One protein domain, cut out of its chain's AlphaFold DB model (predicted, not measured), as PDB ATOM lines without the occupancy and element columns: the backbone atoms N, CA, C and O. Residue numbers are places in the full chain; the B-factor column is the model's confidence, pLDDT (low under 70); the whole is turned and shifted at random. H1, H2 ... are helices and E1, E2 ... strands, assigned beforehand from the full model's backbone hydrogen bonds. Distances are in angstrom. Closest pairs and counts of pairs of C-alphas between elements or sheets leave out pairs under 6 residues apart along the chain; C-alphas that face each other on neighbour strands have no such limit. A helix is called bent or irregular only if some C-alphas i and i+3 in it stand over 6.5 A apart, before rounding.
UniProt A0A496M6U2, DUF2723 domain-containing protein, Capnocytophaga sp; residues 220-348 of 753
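This is residues 220 to 348 of the 753 residues of the protein "DUF2723 domain-containing protein" of Capnocytophaga sp (UniProt A0A496M6U2). A long, thin arm reaches away from a small body of helices, and the two-strand hairpin E1 and E2 makes its far tip. In the body, the helical hairpin H3 and H4 and the helices H1 and H2 gather beside a small two-strand sheet, E4 and E5, while H5 ends the printed part at one end of the body. The printed part has 129 residues with five named helices and five named strands, in the order H1 E1 E2 E3 H2 E4 H3 H4 E5 H5; both sheets are antiparallel, and the class is mixed, helices and strands. The whole is loose, with a radius of gyration of the C-alphas of 19.1 A, and spans 63 by 40 by 22 A, most of the length coming from the arm.

E1, residues 240 to 243, begins at C-alpha 240 (182.341, 220.124, 161.124) and is 9.4 A long; E2, residues 248 to 251, is 10.0 A long. The other sheet holds E4, residues 291 to 293, and E5, residues 333 to 335. H3, residues 301 to 315, is the longest helix at 20.8 A, beginning at C-alpha 301 (200.187, 269.583, 156.776). H4, residues 319 to 328, measures 14.1 A, and H2, residues 276 to 285, 14.5 A. H2 is irregular: C-alphas 277 and 280 are 8.0 A apart. H1 is residues 223 to 227, and E3, residues 267 to 269, pairs with no named strand. H5, residues 340 to 348, is 12.6 A long and ends at C-alpha 348 (163.142, 256.361, 170.796).

E1 and E2 form an antiparallel hairpin at 137 degrees, with N 241 and O 250 3.0 A apart, within hydrogen-bond range. E4 and E5 are antiparallel at 152 degrees, with N 334 and O 292 2.8 A apart. H3 and H4, a helical hairpin, touch at a shallow tilt of 24 degrees, opposite ways; the closest C-alphas are those of Val 313 and Tyr 322, 6.0 A apart, and H3 touches with residues 310 to 314 alone. H4 touches H2 at a steep tilt of 39 degrees, closest at Ala 280 and Tyr 319, whose C-alphas are 4.7 A apart. H1 touches H2, with the C-alphas of Tyr 223 and Gly 276 closest at 4.2 A. H5 is close to H2 but not clearly touching, the closest C-alphas, of Leu 285 and Phe 346, being 6.9 A apart. Every O i to N i+4 pair is within hydrogen-bond range in H3, H4 and H5; H2 has 4 of 6, and H1 0 of 1 but 2 of 2 O i to N i+3 pairs.

The C-alphas of His 247 and Glu 301 are the two farthest apart, at 63.8 A. The links H1 to E1 and E2 to E3 are long; residues 233 to 234 of the first pair antiparallel with residues 259 to 260 of the second. The printed part has no cut, its mean pLDDT is 92.7, and no printed residue is under 70.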
ATOM      1  N   GLY A 220     177.987 245.078 173.289       94.38
ATOM      2  CA  GLY A 220     178.634 244.722 172.023       94.38
ATOM      3  C   GLY A 220     179.248 245.928 171.304       94.38
ATOM      4  O   GLY A 220     179.150 247.040 171.834       94.38
ATOM      5  N   PRO A 221     179.886 245.709 170.142       95.06
ATOM      6  CA  PRO A 221     180.419 246.777 169.305       95.06
ATOM      7  C   PRO A 221     179.318 247.685 168.763       95.06
ATOM      8  O   PRO A 221     178.196 247.250 168.486       95.06
ATOM      9  N   MET A 222     179.660 248.960 168.609       95.62
ATOM     10  CA  MET A 222     178.884 249.935 167.845       95.62
ATOM     11  C   MET A 222     179.411 250.024 166.410       95.62
ATOM     12  O   MET A 222     180.542 249.637 166.141       95.62
ATOM     13  N   TYR A 223     178.641 250.614 165.493       95.44
ATOM     14  CA  TYR A 223     179.020 250.743 164.076       95.44
ATOM     15  C   TYR A 223     180.370 251.448 163.848       95.44
ATOM     16  O   TYR A 223     181.019 251.241 162.820       95.44
ATOM     17  N   SER A 224     180.805 252.259 164.819       96.06
ATOM     18  CA  SER A 224     182.107 252.924 164.822       96.06
ATOM     19  C   SER A 224     183.304 251.965 164.827       96.06
ATOM     20  O   SER A 224     184.387 252.361 164.424       96.06
ATOM     21  N   ASP A 225     183.106 250.719 165.266       94.94
ATOM     22  CA  ASP A 225     184.128 249.662 165.268       94.94
ATOM     23  C   ASP A 225     184.678 249.398 163.856       94.94
ATOM     24  O   ASP A 225     185.864 249.156 163.685       94.94
ATOM     25  N   SER A 226     183.855 249.599 162.816       93.19
ATOM     26  CA  SER A 226     184.286 249.488 161.412       93.19
ATOM     27  C   SER A 226     185.320 250.535 160.964       93.19
ATOM     28  O   SER A 226     185.830 250.449 159.849       93.19
ATOM     29  N   PHE A 227     185.624 251.534 161.802       93.88
ATOM     30  CA  PHE A 227     186.667 252.540 161.567       93.88
ATOM     31  C   PHE A 227     187.877 252.366 162.498       93.88
ATOM     32  O   PHE A 227     188.796 253.180 162.441       93.88
ATOM     33  N   ALA A 228     187.883 251.340 163.349       91.50
ATOM     34  CA  ALA A 228     189.019 251.003 164.192       91.50
ATOM     35  C   ALA A 228     189.960 250.031 163.470       91.50
ATOM     36  O   ALA A 228     189.540 249.281 162.588       91.50
ATOM     37  N   ILE A 229     191.235 250.049 163.857       87.06
ATOM     38  CA  ILE A 229     192.182 248.998 163.480       87.06
ATOM     39  C   ILE A 229     192.022 247.879 164.518       87.06
ATOM     40  O   ILE A 229     192.112 248.185 165.705       87.06
ATOM     41  N   PRO A 230     191.771 246.621 164.120       84.00
ATOM     42  CA  PRO A 230     191.718 245.508 165.062       84.00
ATOM     43  C   PRO A 230     193.026 245.383 165.858       84.00
ATOM     44  O   PRO A 230     194.108 245.409 165.275       84.00
ATOM     45  N   GLU A 231     192.925 245.246 167.181       85.25
ATOM     46  CA  GLU A 231     194.083 245.045 168.073       85.25
ATOM     47  C   GLU A 231     194.311 243.569 168.427       85.25
ATOM     48  O   GLU A 231     195.411 243.186 168.816       85.25
ATOM     49  N   ASP A 232     193.264 242.750 168.321       86.94
ATOM     50  CA  ASP A 232     193.254 241.350 168.734       86.94
ATOM     51  C   ASP A 232     192.339 240.541 167.806       86.94
ATOM     52  O   ASP A 232     191.574 241.097 167.007       86.94
ATOM     53  N   TYR A 233     192.398 239.221 167.930       87.19
ATOM     54  CA  TYR A 233     191.644 238.285 167.111       87.19
ATOM     55  C   TYR A 233     190.914 237.267 167.983       87.19
ATOM     56  O   TYR A 233     191.284 236.997 169.123       87.19
ATOM     57  N   ILE A 234     189.820 236.718 167.461       89.44
ATOM     58  CA  ILE A 234     189.032 235.702 168.158       89.44
ATOM     59  C   ILE A 234     188.801 234.481 167.283       89.44
ATOM     60  O   ILE A 234     188.644 234.572 166.062       89.44
ATOM     61  N   ASP A 235     188.701 233.334 167.949       90.88
ATOM     62  CA  ASP A 235     188.308 232.087 167.316       90.88
ATOM     63  C   ASP A 235     186.892 232.189 166.728       90.88
ATOM     64  O   ASP A 235     185.911 232.521 167.408       90.88
ATOM     65  N   GLU A 236     186.765 231.816 165.460       89.19
ATOM     66  CA  GLU A 236     185.497 231.428 164.869       89.19
ATOM     67  C   GLU A 236     185.040 230.070 165.440       89.19
ATOM     68  O   GLU A 236     185.794 229.296 166.034       89.19
ATOM     69  N   LYS A 237     183.764 229.731 165.256       89.19
ATOM     70  CA  LYS A 237     183.272 228.390 165.565       89.19
ATOM     71  C   LYS A 237     183.843 227.355 164.581       89.19
ATOM     72  O   LYS A 237     183.728 227.557 163.371       89.19
ATOM     73  N   PRO A 238     184.322 226.193 165.060       90.75
ATOM     74  CA  PRO A 238     184.708 225.099 164.178       90.75
ATOM     75  C   PRO A 238     183.486 224.533 163.440       90.75
ATOM     76  O   PRO A 238     182.490 224.110 164.056       90.75
ATOM     77  N   LYS A 239     183.582 224.507 162.113       89.81
ATOM     78  CA  LYS A 239     182.621 223.911 161.186       89.81
ATOM     79  C   LYS A 239     183.023 222.469 160.935       89.81
ATOM     80  O   LYS A 239     184.147 222.198 160.530       89.81
ATOM     81  N   TYR A 240     182.107 221.557 161.241       91.00
ATOM     82  CA  TYR A 240     182.341 220.124 161.124       91.00
ATOM     83  C   TYR A 240     181.582 219.566 159.936       91.00
ATOM     84  O   TYR A 240     180.397 219.858 159.782       91.00
ATOM     85  N   GLU A 241     182.233 218.672 159.209       91.50
ATOM     86  CA  GLU A 241     181.639 217.918 158.113       91.50
ATOM     87  C   GLU A 241     181.999 216.441 158.206       91.50
ATOM     88  O   GLU A 241     183.002 216.063 158.820       91.50
ATOM     89  N   ARG A 242     181.175 215.588 157.594       92.25
ATOM     90  CA  ARG A 242     181.410 214.144 157.534       92.25
ATOM     91  C   ARG A 242     182.454 213.817 156.475       92.25
ATOM     92  O   ARG A 242     182.205 213.956 155.282       92.25
ATOM     93  N   ASP A 243     183.580 213.263 156.904       92.31
ATOM     94  CA  ASP A 243     184.517 212.600 156.006       92.31
ATOM     95  C   ASP A 243     184.157 211.114 155.907       92.31
ATOM     96  O   ASP A 243     184.446 210.310 156.799       92.31
ATOM     97  N   TYR A 244     183.516 210.743 154.799       90.19
ATOM     98  CA  TYR A 244     183.115 209.363 154.530       90.19
ATOM     99  C   TYR A 244     184.293 208.410 154.300       90.19
ATOM    100  O   TYR A 244     184.128 207.211 154.509       90.19
ATOM    101  N   LYS A 245     185.470 208.908 153.891       90.94
ATOM    102  CA  LYS A 245     186.670 208.076 153.692       90.94
ATOM    103  C   LYS A 245     187.378 207.815 155.013       90.94
ATOM    104  O   LYS A 245     187.846 206.706 155.249       90.94
ATOM    105  N   ALA A 246     187.458 208.831 155.867       91.56
ATOM    106  CA  ALA A 246     188.075 208.718 157.183       91.56
ATOM    107  C   ALA A 246     187.105 208.228 158.276       91.56
ATOM    108  O   ALA A 246     187.540 208.027 159.408       91.56
ATOM    109  N   HIS A 247     185.818 208.057 157.950       93.12
ATOM    110  CA  HIS A 247     184.741 207.666 158.869       93.12
ATOM    111  C   HIS A 247     184.667 208.533 160.139       93.12
ATOM    112  O   HIS A 247     184.437 208.028 161.236       93.12
ATOM    113  N   LYS A 248     184.878 209.847 159.999       95.19
ATOM    114  CA  LYS A 248     184.897 210.799 161.121       95.19
ATOM    115  C   LYS A 248     184.362 212.168 160.721       95.19
ATOM    116  O   LYS A 248     184.314 212.492 159.538       95.19
ATOM    117  N   TYR A 249     184.008 212.993 161.703       94.56
ATOM    118  CA  TYR A 249     183.777 214.419 161.474       94.56
ATOM    119  C   TYR A 249     185.110 215.174 161.466       94.56
ATOM    120  O   TYR A 249     185.885 215.064 162.422       94.56
ATOM    121  N   ILE A 250     185.369 215.951 160.417       93.12
ATOM    122  CA  ILE A 250     186.559 216.803 160.277       93.12
ATOM    123  C   ILE A 250     186.183 218.276 160.384       93.12
ATOM    124  O   ILE A 250     185.062 218.650 160.056       93.12
ATOM    125  N   ILE A 251     187.117 219.099 160.858       92.62
ATOM    126  CA  ILE A 251     186.965 220.556 160.843       92.62
ATOM    127  C   ILE A 251     187.463 221.061 159.491       92.62
ATOM    128  O   ILE A 251     188.584 220.724 159.106       92.62
ATOM    129  N   VAL A 252     186.637 221.832 158.787       90.38
ATOM    130  CA  VAL A 252     186.939 222.293 157.418       90.38
ATOM    131  C   VAL A 252     187.427 223.736 157.347       90.38
ATOM    132  O   VAL A 252     188.185 224.071 156.442       90.38
ATOM    133  N   ASN A 253     187.057 224.573 158.320       89.75
ATOM    134  CA  ASN A 253     187.449 225.978 158.357       89.75
ATOM    135  C   ASN A 253     188.696 226.206 159.217       89.75
ATOM    136  O   ASN A 253     188.903 225.551 160.243       89.75
ATOM    137  N   ASN A 254     189.511 227.187 158.824       86.00
ATOM    138  CA  ASN A 254     190.541 227.715 159.708       86.00
ATOM    139  C   ASN A 254     189.880 228.669 160.705       86.00
ATOM    140  O   ASN A 254     189.601 229.810 160.364       86.00
ATOM    141  N   TYR A 255     189.576 228.165 161.898       88.38
ATOM    142  CA  TYR A 255     188.756 228.886 162.868       88.38
ATOM    143  C   TYR A 255     189.571 229.626 163.933       88.38
ATOM    144  O   TYR A 255     189.023 230.504 164.586       88.38
ATOM    145  N   LYS A 256     190.848 229.284 164.144       88.44
ATOM    146  CA  LYS A 256     191.660 229.916 165.193       88.44
ATOM    147  C   LYS A 256     192.072 231.322 164.790       88.44
ATOM    148  O   LYS A 256     192.556 231.491 163.671       88.44
ATOM    149  N   ASP A 257     191.872 232.292 165.679       85.88
ATOM    150  CA  ASP A 257     192.166 233.715 165.436       85.88
ATOM    151  C   ASP A 257     191.578 234.234 164.104       85.88
ATOM    152  O   ASP A 257     192.127 235.123 163.452       85.88
ATOM    153  N   ALA A 258     190.477 233.638 163.645       83.38
ATOM    154  CA  ALA A 258     189.980 233.816 162.283       83.38
ATOM    155  C   ALA A 258     189.172 235.104 162.087       83.38
ATOM    156  O   ALA A 258     189.010 235.559 160.957       83.38
ATOM    157  N   LEU A 259     188.663 235.692 163.172       85.75
ATOM    158  CA  LEU A 259     187.858 236.910 163.143       85.75
ATOM    159  C   LEU A 259     188.573 238.045 163.872       85.75
ATOM    160  O   LEU A 259     189.247 237.818 164.877       85.75
ATOM    161  N   ASP A 260     188.348 239.271 163.413       87.50
ATOM    162  CA  ASP A 260     188.782 240.473 164.120       87.50
ATOM    163  C   ASP A 260     188.013 240.613 165.438       87.50
ATOM    164  O   ASP A 260     186.775 240.553 165.476       87.50
ATOM    165  N   ALA A 261     188.742 240.772 166.544       90.62
ATOM    166  CA  ALA A 261     188.127 241.073 167.824       90.62
ATOM    167  C   ALA A 261     187.576 242.508 167.787       90.62
ATOM    168  O   ALA A 261     188.275 243.420 167.341       90.62
ATOM    169  N   PRO A 262     186.352 242.749 168.295       92.31
ATOM    170  CA  PRO A 262     185.840 244.105 168.425       92.31
ATOM    171  C   PRO A 262     186.770 244.975 169.269       92.31
ATOM    172  O   PRO A 262     187.146 244.582 170.379       92.31
ATOM    173  N   HIS A 263     187.077 246.176 168.789       93.81
ATOM    174  CA  HIS A 263     187.998 247.076 169.468       93.81
ATOM    175  C   HIS A 263     187.398 247.534 170.814       93.81
ATOM    176  O   HIS A 263     186.253 248.015 170.847       93.81
ATOM    177  N   PRO A 264     188.129 247.445 171.946       93.88
ATOM    178  CA  PRO A 264     187.581 247.718 173.279       93.88
ATOM    179  C   PRO A 264     186.905 249.091 173.411       93.88
ATOM    180  O   PRO A 264     185.819 249.203 173.994       93.88
ATOM    181  N   ASP A 265     187.496 250.125 172.804       94.56
ATOM    182  CA  ASP A 265     186.957 251.491 172.823       94.56
ATOM    183  C   ASP A 265     185.613 251.642 172.100       94.56
ATOM    184  O   ASP A 265     184.825 252.526 172.453       94.56
ATOM    185  N   HIS A 266     185.283 250.739 171.174       95.50
ATOM    186  CA  HIS A 266     184.044 250.765 170.397       95.50
ATOM    187  C   HIS A 266     182.948 249.844 170.944       95.50
ATOM    188  O   HIS A 266     181.819 249.847 170.443       95.50
ATOM    189  N   ILE A 267     183.220 249.128 172.040       95.62
ATOM    190  CA  ILE A 267     182.218 248.349 172.770       95.62
ATOM    191  C   ILE A 267     181.419 249.264 173.706       95.62
ATOM    192  O   ILE A 267     181.972 250.084 174.448       95.62
ATOM    193  N   GLY A 268     180.098 249.091 173.744       94.31
ATOM    194  CA  GLY A 268     179.249 249.785 174.710       94.31
ATOM    195  C   GLY A 268     178.009 249.016 175.144       94.31
ATOM    196  O   GLY A 268     177.782 247.866 174.764       94.31
ATOM    197  N   LEU A 269     177.236 249.662 176.019       94.06
ATOM    198  CA  LEU A 269     175.976 249.147 176.552       94.06
ATOM    199  C   LEU A 269     174.830 249.462 175.595       94.06
ATOM    200  O   LEU A 269     174.786 250.556 175.039       94.06
ATOM    201  N   LEU A 270     173.901 248.513 175.453       92.44
ATOM    202  CA  LEU A 270     172.757 248.596 174.541       92.44
ATOM    203  C   LEU A 270     173.171 249.101 173.144       92.44
ATOM    204  O   LEU A 270     172.713 250.164 172.732       92.44
ATOM    205  N   PRO A 271     174.020 248.364 172.402       94.12
ATOM    206  CA  PRO A 271     174.472 248.780 171.073       94.12
ATOM    207  C   PRO A 271     173.302 248.719 170.078       94.12
ATOM    208  O   PRO A 271     173.049 247.696 169.445       94.12
ATOM    209  N   ARG A 272     172.509 249.790 170.001       95.00
ATOM    210  CA  ARG A 272     171.375 249.906 169.074       95.00
ATOM    211  C   ARG A 272     171.865 250.178 167.658       95.00
ATOM    212  O   ARG A 272     171.294 249.664 166.702       95.00
ATOM    213  N   MET A 273     172.975 250.900 167.541       95.56
ATOM    214  CA  MET A 273     173.633 251.220 166.277       95.56
ATOM    215  C   MET A 273     174.917 250.396 166.139       95.56
ATOM    216  O   MET A 273     175.995 250.843 166.522       95.56
ATOM    217  N   TRP A 274     174.798 249.157 165.660       92.94
ATOM    218  CA  TRP A 274     175.910 248.193 165.629       92.94
ATOM    219  C   TRP A 274     176.438 247.904 164.215       92.94
ATOM    220  O   TRP A 274     177.586 247.499 164.071       92.94
ATOM    221  N   SER A 275     175.633 248.115 163.167       93.44
ATOM    222  CA  SER A 275     176.004 247.726 161.800       93.44
ATOM    223  C   SER A 275     176.910 248.761 161.131       93.44
ATOM    224  O   SER A 275     176.471 249.867 160.819       93.44
ATOM    225  N   GLY A 276     178.163 248.390 160.855       92.31
ATOM    226  CA  GLY A 276     179.113 249.249 160.142       92.31
ATOM    227  C   GLY A 276     178.626 249.658 158.748       92.31
ATOM    228  O   GLY A 276     178.777 250.809 158.357       92.31
ATOM    229  N   GLU A 277     177.987 248.754 158.002       91.56
ATOM    230  CA  GLU A 277     177.444 249.027 156.658       91.56
ATOM    231  C   GLU A 277     176.416 250.166 156.631       91.56
ATOM    232  O   GLU A 277     176.275 250.834 155.617       91.56
ATOM    233  N   HIS A 278     175.747 250.431 157.756       94.38
ATOM    234  CA  HIS A 278     174.694 251.443 157.868       94.38
ATOM    235  C   HIS A 278     175.179 252.699 158.614       94.38
ATOM    236  O   HIS A 278     174.368 253.473 159.127       94.38
ATOM    237  N   ALA A 279     176.499 252.904 158.706       95.62
ATOM    238  CA  ALA A 279     177.109 254.005 159.451       95.62
ATOM    239  C   ALA A 279     176.581 255.384 159.029       95.62
ATOM    240  O   ALA A 279     176.244 256.196 159.891       95.62
ATOM    241  N   ALA A 280     176.472 255.637 157.720       95.00
ATOM    242  CA  ALA A 280     175.969 256.905 157.196       95.00
ATOM    243  C   ALA A 280     174.523 257.173 157.640       95.00
ATOM    244  O   ALA A 280     174.215 258.250 158.153       95.00
ATOM    245  N   ASN A 281     173.664 256.155 157.552       95.25
ATOM    246  CA  ASN A 281     172.280 256.241 158.012       95.25
ATOM    247  C   ASN A 281     172.203 256.522 159.517       95.25
ATOM    248  O   ASN A 281     171.446 257.398 159.933       95.25
ATOM    249  N   TYR A 282     173.007 255.843 160.342       96.38
ATOM    250  CA  TYR A 282     173.049 256.122 161.781       96.38
ATOM    251  C   TYR A 282     173.473 257.562 162.084       96.38
ATOM    252  O   TYR A 282     172.828 258.210 162.911       96.38
ATOM    253  N   MET A 283     174.502 258.077 161.402       95.25
ATOM    254  CA  MET A 283     174.954 259.464 161.565       95.25
ATOM    255  C   MET A 283     173.865 260.466 161.161       95.25
ATOM    256  O   MET A 283     173.654 261.440 161.879       95.25
ATOM    257  N   SER A 284     173.124 260.184 160.084       93.19
ATOM    258  CA  SER A 284     172.010 261.030 159.624       93.19
ATOM    259  C   SER A 284     170.834 261.094 160.605       93.19
ATOM    260  O   SER A 284     170.175 262.123 160.713       93.19
ATOM    261  N   LEU A 285     170.579 260.007 161.339       93.56
ATOM    262  CA  LEU A 285     169.464 259.890 162.286       93.56
ATOM    263  C   LEU A 285     169.811 260.328 163.712       93.56
ATOM    264  O   LEU A 285     168.909 260.501 164.535       93.56
ATOM    265  N   THR A 286     171.099 260.434 164.030       94.31
ATOM    266  CA  THR A 286     171.583 260.770 165.371       94.31
ATOM    267  C   THR A 286     172.583 261.916 165.307       94.31
ATOM    268  O   THR A 286     172.188 263.064 165.125       94.31
ATOM    269  N   SER A 287     173.865 261.604 165.464       92.56
ATOM    270  CA  SER A 287     174.970 262.543 165.466       92.56
ATOM    271  C   SER A 287     176.103 261.967 164.614       92.56
ATOM    272  O   SER A 287     176.343 260.753 164.662       92.56
ATOM    273  N   PRO A 288     176.848 262.801 163.871       94.56
ATOM    274  CA  PRO A 288     178.049 262.347 163.187       94.56
ATOM    275  C   PRO A 288     179.104 261.856 164.178       94.56
ATOM    276  O   PRO A 288     179.243 262.393 165.283       94.56
ATOM    277  N   LEU A 289     179.887 260.859 163.762       95.75
ATOM    278  CA  LEU A 289     181.016 260.387 164.555       95.75
ATOM    279  C   LEU A 289     182.057 261.489 164.715       95.75
ATOM    280  O   LEU A 289     182.462 262.135 163.745       95.75
ATOM    281  N   LYS A 290     182.520 261.658 165.951       95.44
ATOM    282  CA  LYS A 290     183.652 262.524 166.267       95.44
ATOM    283  C   LYS A 290     184.946 261.781 165.975       95.44
ATOM    284  O   LYS A 290     185.016 260.560 166.102       95.44
ATOM    285  N   TYR A 291     185.974 262.531 165.610       95.25
ATOM    286  CA  TYR A 291     187.307 261.992 165.408       95.25
ATOM    287  C   TYR A 291     188.356 262.965 165.936       95.25
ATOM    288  O   TYR A 291     188.122 264.173 166.039       95.25
ATOM    289  N   ARG A 292     189.537 262.427 166.218       94.00
ATOM    290  CA  ARG A 292     190.750 263.188 166.518       94.00
ATOM    291  C   ARG A 292     191.889 262.711 165.626       94.00
ATOM    292  O   ARG A 292     191.928 261.548 165.233       94.00
ATOM    293  N   ILE A 293     192.815 263.609 165.303       93.62
ATOM    294  CA  ILE A 293     194.043 263.230 164.595       93.62
ATOM    295  C   ILE A 293     194.888 262.392 165.557       93.62
ATOM    296  O   ILE A 293     195.043 262.756 166.727       93.62
ATOM    297  N   SER A 294     195.391 261.256 165.078       92.44
ATOM    298  CA  SER A 294     196.290 260.410 165.856       92.44
ATOM    299  C   SER A 294     197.528 261.218 166.287       92.44
ATOM    300  O   SER A 294     198.049 261.990 165.475       92.44
ATOM    301  N   PRO A 295     198.005 261.081 167.543       91.88
ATOM    302  CA  PRO A 295     199.114 261.878 168.074       91.88
ATOM    303  C   PRO A 295     200.368 261.896 167.191       91.88
ATOM    304  O   PRO A 295     201.053 262.913 167.126       91.88
ATOM    305  N   GLU A 296     200.628 260.803 166.475       90.69
ATOM    306  CA  GLU A 296     201.771 260.635 165.569       90.69
ATOM    307  C   GLU A 296     201.738 261.572 164.350       90.69
ATOM    308  O   GLU A 296     202.775 261.862 163.758       90.69
ATOM    309  N   TYR A 297     200.554 262.066 163.980       90.06
ATOM    310  CA  TYR A 297     200.329 262.875 162.781       90.06
ATOM    311  C   TYR A 297     199.984 264.340 163.083       90.06
ATOM    312  O   TYR A 297     199.674 265.106 162.166       90.06
ATOM    313  N   ILE A 298     200.026 264.755 164.353       87.75
ATOM    314  CA  ILE A 298     199.776 266.148 164.741       87.75
ATOM    315  C   ILE A 298     200.861 267.053 164.135       87.75
ATOM    316  O   ILE A 298     202.052 266.780 164.255       87.75
ATOM    317  N   GLY A 299     200.444 268.140 163.475       86.81
ATOM    318  CA  GLY A 299     201.337 269.079 162.784       86.81
ATOM    319  C   GLY A 299     201.752 268.654 161.370       86.81
ATOM    320  O   GLY A 299     202.523 269.357 160.720       86.81
ATOM    321  N   ASN A 300     201.250 267.524 160.858       92.81
ATOM    322  CA  ASN A 300     201.461 267.126 159.468       92.81
ATOM    323  C   ASN A 300     200.486 267.871 158.536       92.81
ATOM    324  O   ASN A 300     199.286 267.593 158.535       92.81
ATOM    325  N   GLU A 301     201.004 268.759 157.683       92.31
ATOM    326  CA  GLU A 301     200.187 269.583 156.776       92.31
ATOM    327  C   GLU A 301     199.237 268.769 155.881       92.31
ATOM    328  O   GLU A 301     198.109 269.199 155.628       92.31
ATOM    329  N   LYS A 302     199.651 267.580 155.419       92.06
ATOM    330  CA  LYS A 302     198.805 266.719 154.573       92.06
ATOM    331  C   LYS A 302     197.632 266.148 155.364       92.06
ATOM    332  O   LYS A 302     196.516 266.106 154.853       92.06
ATOM    333  N   VAL A 303     197.863 265.736 156.609       92.44
ATOM    334  CA  VAL A 303     196.800 265.216 157.485       92.44
ATOM    335  C   VAL A 303     195.852 266.332 157.911       92.44
ATOM    336  O   VAL A 303     194.641 266.121 157.965       92.44
ATOM    337  N   GLU A 304     196.355 267.548 158.110       92.06
ATOM    338  CA  GLU A 304     195.496 268.712 158.335       92.06
ATOM    339  C   GLU A 304     194.633 269.057 157.116       92.06
ATOM    340  O   GLU A 304     193.457 269.385 157.274       92.06
ATOM    341  N   GLN A 305     195.175 268.957 155.897       93.25
ATOM    342  CA  GLN A 305     194.388 269.103 154.667       93.25
ATOM    343  C   GLN A 305     193.295 268.031 154.567       93.25
ATOM    344  O   GLN A 305     192.146 268.373 154.291       93.25
ATOM    345  N   LEU A 306     193.620 266.766 154.859       93.56
ATOM    346  CA  LEU A 306     192.639 265.675 154.913       93.56
ATOM    347  C   LEU A 306     191.568 265.921 155.985       93.56
ATOM    348  O   LEU A 306     190.387 265.698 155.735       93.56
ATOM    349  N   SER A 307     191.953 266.440 157.153       93.56
ATOM    350  CA  SER A 307     191.009 266.811 158.211       93.56
ATOM    351  C   SER A 307     190.075 267.938 157.759       93.56
ATOM    352  O   SER A 307     188.866 267.852 157.961       93.56
ATOM    353  N   ARG A 308     190.592 268.968 157.069       94.44
ATOM    354  CA  ARG A 308     189.759 270.029 156.467       94.44
ATOM    355  C   ARG A 308     188.793 269.475 155.418       94.44
ATOM    356  O   ARG A 308     187.645 269.907 155.381       94.44
ATOM    357  N   GLN A 309     189.229 268.510 154.607       93.75
ATOM    358  CA  GLN A 309     188.359 267.822 153.654       93.75
ATOM    359  C   GLN A 309     187.246 267.046 154.369       93.75
ATOM    360  O   GLN A 309     186.083 267.212 154.018       93.75
ATOM    361  N   LEU A 310     187.575 266.255 155.395       94.38
ATOM    362  CA  LEU A 310     186.585 265.542 156.213       94.38
ATOM    363  C   LEU A 310     185.551 266.496 156.821       94.38
ATOM    364  O   LEU A 310     184.357 266.224 156.738       94.38
ATOM    365  N   GLN A 311     185.990 267.631 157.376       95.00
ATOM    366  CA  GLN A 311     185.085 268.653 157.915       95.00
ATOM    367  C   GLN A 311     184.193 269.276 156.837       95.00
ATOM    368  O   GLN A 311     183.019 269.522 157.094       95.00
ATOM    369  N   ALA A 312     184.713 269.510 155.629       95.56
ATOM    370  CA  ALA A 312     183.919 270.038 154.521       95.56
ATOM    371  C   ALA A 312     182.826 269.051 154.076       95.56
ATOM    372  O   ALA A 312     181.678 269.451 153.900       95.56
ATOM    373  N   VAL A 313     183.167 267.762 153.954       95.38
ATOM    374  CA  VAL A 313     182.215 266.684 153.629       95.38
ATOM    375  C   VAL A 313     181.153 266.547 154.724       95.38
ATOM    376  O   VAL A 313     179.961 266.466 154.435       95.38
ATOM    377  N   LEU A 314     181.577 266.605 155.989       94.12
ATOM    378  CA  LEU A 314     180.678 266.575 157.135       94.12
ATOM    379  C   LEU A 314     179.723 267.780 157.159       94.12
ATOM    380  O   LEU A 314     178.531 267.607 157.393       94.12
ATOM    381  N   TYR A 315     180.227 268.990 156.892       94.38
ATOM    382  CA  TYR A 315     179.416 270.210 156.817       94.38
ATOM    383  C   TYR A 315     178.408 270.166 155.662       94.38
ATOM    384  O   TYR A 315     177.298 270.673 155.796       94.38
ATOM    385  N   ALA A 316     178.770 269.524 154.548       94.31
ATOM    386  CA  ALA A 316     177.864 269.280 153.429       94.31
ATOM    387  C   ALA A 316     176.782 268.222 153.734       94.31
ATOM    388  O   ALA A 316     175.824 268.106 152.973       94.31
ATOM    389  N   GLY A 317     176.913 267.464 154.831       92.38
ATOM    390  CA  GLY A 317     175.975 266.403 155.210       92.38
ATOM    391  C   GLY A 317     176.135 265.103 154.413       92.38
ATOM    392  O   GLY A 317     175.251 264.249 154.465       92.38
ATOM    393  N   ASP A 318     177.243 264.925 153.686       94.88
ATOM    394  CA  ASP A 318     177.521 263.699 152.929       94.88
ATOM    395  C   ASP A 318     178.161 262.639 153.838       94.88
ATOM    396  O   ASP A 318     179.376 262.431 153.888       94.88
ATOM    397  N   TYR A 319     177.310 261.976 154.621       95.12
ATOM    398  CA  TYR A 319     177.740 260.972 155.592       95.12
ATOM    399  C   TYR A 319     178.321 259.703 154.956       95.12
ATOM    400  O   TYR A 319     179.100 259.009 155.612       95.12
ATOM    401  N   GLU A 320     177.973 259.405 153.703       94.56
ATOM    402  CA  GLU A 320     178.531 258.270 152.962       94.56
ATOM    403  C   GLU A 320     179.990 258.533 152.611       94.56
ATOM    404  O   GLU A 320     180.880 257.755 152.975       94.56
ATOM    405  N   GLN A 321     180.271 259.680 151.986       95.12
ATOM    406  CA  GLN A 321     181.641 260.072 151.686       95.12
ATOM    407  C   GLN A 321     182.458 260.267 152.971       95.12
ATOM    408  O   GLN A 321     183.626 259.874 153.024       95.12
ATOM    409  N   TYR A 322     181.848 260.805 154.032       95.75
ATOM    410  CA  TYR A 322     182.492 260.939 155.340       95.75
ATOM    411  C   TYR A 322     182.915 259.577 155.912       95.75
ATOM    412  O   TYR A 322     184.080 259.393 156.273       95.75
ATOM    413  N   ALA A 323     182.011 258.589 155.927       95.12
ATOM    414  CA  ALA A 323     182.321 257.232 156.376       95.12
ATOM    415  C   ALA A 323     183.413 256.575 155.510       95.12
ATOM    416  O   ALA A 323     184.341 255.961 156.042       95.12
ATOM    417  N   GLN A 324     183.355 256.729 154.186       93.94
ATOM    418  CA  GLN A 324     184.375 256.186 153.281       93.94
ATOM    419  C   GLN A 324     185.767 256.766 153.558       93.94
ATOM    420  O   GLN A 324     186.747 256.019 153.599       93.94
ATOM    421  N   LEU A 325     185.867 258.079 153.785       94.00
ATOM    422  CA  LEU A 325     187.133 258.734 154.123       94.00
ATOM    423  C   LEU A 325     187.669 258.260 155.480       94.00
ATOM    424  O   LEU A 325     188.858 257.954 155.577       94.00
ATOM    425  N   LEU A 326     186.813 258.124 156.498       94.25
ATOM    426  CA  LEU A 326     187.220 257.583 157.800       94.25
ATOM    427  C   LEU A 326     187.754 256.147 157.689       94.25
ATOM    428  O   LEU A 326     188.783 255.841 158.286       94.25
ATOM    429  N   ARG A 327     187.122 255.280 156.882       92.00
ATOM    430  CA  ARG A 327     187.629 253.913 156.632       92.00
ATOM    431  C   ARG A 327     188.952 253.913 155.888       92.00
ATOM    432  O   ARG A 327     189.838 253.126 156.194       92.00
ATOM    433  N   ARG A 328     189.095 254.789 154.894       91.31
ATOM    434  CA  ARG A 328     190.304 254.855 154.067       91.31
ATOM    435  C   ARG A 328     191.535 255.292 154.860       91.31
ATOM    436  O   ARG A 328     192.638 254.861 154.541       91.31
ATOM    437  N   TYR A 329     191.347 256.162 155.848       91.25
ATOM    438  CA  TYR A 329     192.420 256.745 156.655       91.25
ATOM    439  C   TYR A 329     192.393 256.242 158.110       91.25
ATOM    440  O   TYR A 329     192.702 256.994 159.040       91.25
ATOM    441  N   GLN A 330     192.047 254.962 158.301       87.56
ATOM    442  CA  GLN A 330     192.206 254.257 159.576       87.56
ATOM    443  C   GLN A 330     193.638 254.424 160.115       87.56
ATOM    444  O   GLN A 330     194.610 254.406 159.361       87.56
ATOM    445  N   GLY A 331     193.769 254.652 161.424       84.31
ATOM    446  CA  GLY A 331     195.054 254.915 162.093       84.31
ATOM    447  C   GLY A 331     195.537 256.369 162.018       84.31
ATOM    448  O   GLY A 331     196.215 256.830 162.935       84.31
ATOM    449  N   VAL A 332     195.137 257.133 160.994       91.81
ATOM    450  CA  VAL A 332     195.379 258.591 160.937       91.81
ATOM    451  C   VAL A 332     194.327 259.336 161.753       91.81
ATOM    452  O   VAL A 332     194.660 260.232 162.532       91.81
ATOM    453  N   PHE A 333     193.059 258.957 161.597       93.50
ATOM    454  CA  PHE A 333     191.951 259.496 162.380       93.50
ATOM    455  C   PHE A 333     191.479 258.456 163.394       93.50
ATOM    456  O   PHE A 333     191.034 257.372 163.025       93.50
ATOM    457  N   ILE A 334     191.569 258.798 164.677       93.88
ATOM    458  CA  ILE A 334     191.028 257.989 165.770       93.88
ATOM    459  C   ILE A 334     189.574 258.403 165.959       93.88
ATOM    460  O   ILE A 334     189.290 259.542 166.344       93.88
ATOM    461  N   VAL A 335     188.665 257.486 165.659       95.88
ATOM    462  CA  VAL A 335     187.220 257.705 165.730       95.88
ATOM    463  C   VAL A 335     186.722 257.435 167.148       95.88
ATOM    464  O   VAL A 335     187.111 256.462 167.781       95.88
ATOM    465  N   GLU A 336     185.841 258.288 167.658       95.62
ATOM    466  CA  GLU A 336     185.169 258.063 168.938       95.62
ATOM    467  C   GLU A 336     183.884 257.260 168.725       95.62
ATOM    468  O   GLU A 336     183.157 257.469 167.751       95.62
ATOM    469  N   LYS A 337     183.558 256.354 169.652       95.50
ATOM    470  CA  LYS A 337     182.275 255.647 169.596       95.50
ATOM    471  C   LYS A 337     181.083 256.583 169.858       95.50
ATOM    472  O   LYS A 337     181.220 257.550 170.612       95.50
ATOM    473  N   PRO A 338     179.890 256.259 169.330       96.12
ATOM    474  CA  PRO A 338     178.658 256.938 169.705       96.12
ATOM    475  C   PRO A 338     178.422 256.908 171.216       96.12
ATOM    476  O   PRO A 338     178.778 255.952 171.916       96.12
ATOM    477  N   SER A 339     177.764 257.942 171.729       94.44
ATOM    478  CA  SER A 339     177.413 257.992 173.141       94.44
ATOM    479  C   SER A 339     176.267 257.027 173.472       94.44
ATOM    480  O   SER A 339     175.521 256.544 172.611       94.44
ATOM    481  N   PHE A 340     176.079 256.766 174.767       94.69
ATOM    482  CA  PHE A 340     174.891 256.055 175.246       94.69
ATOM    483  C   PHE A 340     173.594 256.794 174.867       94.69
ATOM    484  O   PHE A 340     172.597 256.163 174.519       94.69
ATOM    485  N   TRP A 341     173.622 258.130 174.870       94.75
ATOM    486  CA  TRP A 341     172.473 258.954 174.509       94.75
ATOM    487  C   TRP A 341     172.154 258.908 173.018       94.75
ATOM    488  O   TRP A 341     170.976 258.918 172.685       94.75
ATOM    489  N   ASP A 342     173.145 258.760 172.134       95.56
ATOM    490  CA  ASP A 342     172.877 258.552 170.704       95.56
ATOM    491  C   ASP A 342     172.142 257.220 170.479       95.56
ATOM    492  O   ASP A 342     171.185 257.152 169.711       95.56
ATOM    493  N   ASN A 343     172.514 256.167 171.218       95.69
ATOM    494  CA  ASN A 343     171.816 254.877 171.163       95.69
ATOM    495  C   ASN A 343     170.374 254.973 171.683       95.69
ATOM    496  O   ASN A 343     169.465 254.397 171.083       95.69
ATOM    497  N   LEU A 344     170.149 255.698 172.785       95.88
ATOM    498  CA  LEU A 344     168.795 255.951 173.283       95.88
ATOM    499  C   LEU A 344     167.990 256.821 172.316       95.88
ATOM    500  O   LEU A 344     166.831 256.508 172.063       95.88
ATOM    501  N   SER A 345     168.601 257.862 171.752       96.19
ATOM    502  CA  SER A 345     167.982 258.728 170.749       96.19
ATOM    503  C   SER A 345     167.494 257.893 169.572       96.19
ATOM    504  O   SER A 345     166.295 257.873 169.318       96.19
ATOM    505  N   PHE A 346     168.368 257.080 168.967       96.69
ATOM    506  CA  PHE A 346     168.002 256.159 167.888       96.69
ATOM    507  C   PHE A 346     166.869 255.196 168.282       96.69
ATOM    508  O   PHE A 346     165.946 254.954 167.505       96.69
ATOM    509  N   MET A 347     166.899 254.649 169.499       96.12
ATOM    510  CA  MET A 347     165.841 253.754 169.973       96.12
ATOM    511  C   MET A 347     164.480 254.460 170.058       96.12
ATOM    512  O   MET A 347     163.479 253.925 169.591       96.12
ATOM    513  N   PHE A 348     164.415 255.657 170.639       96.69
ATOM    514  CA  PHE A 348     163.142 256.361 170.796       96.69
ATOM    515  C   PHE A 348     162.663 257.010 169.491       96.69
ATOM    516  O   PHE A 348     161.485 256.886 169.157       96.69
TER     517      PHE A 348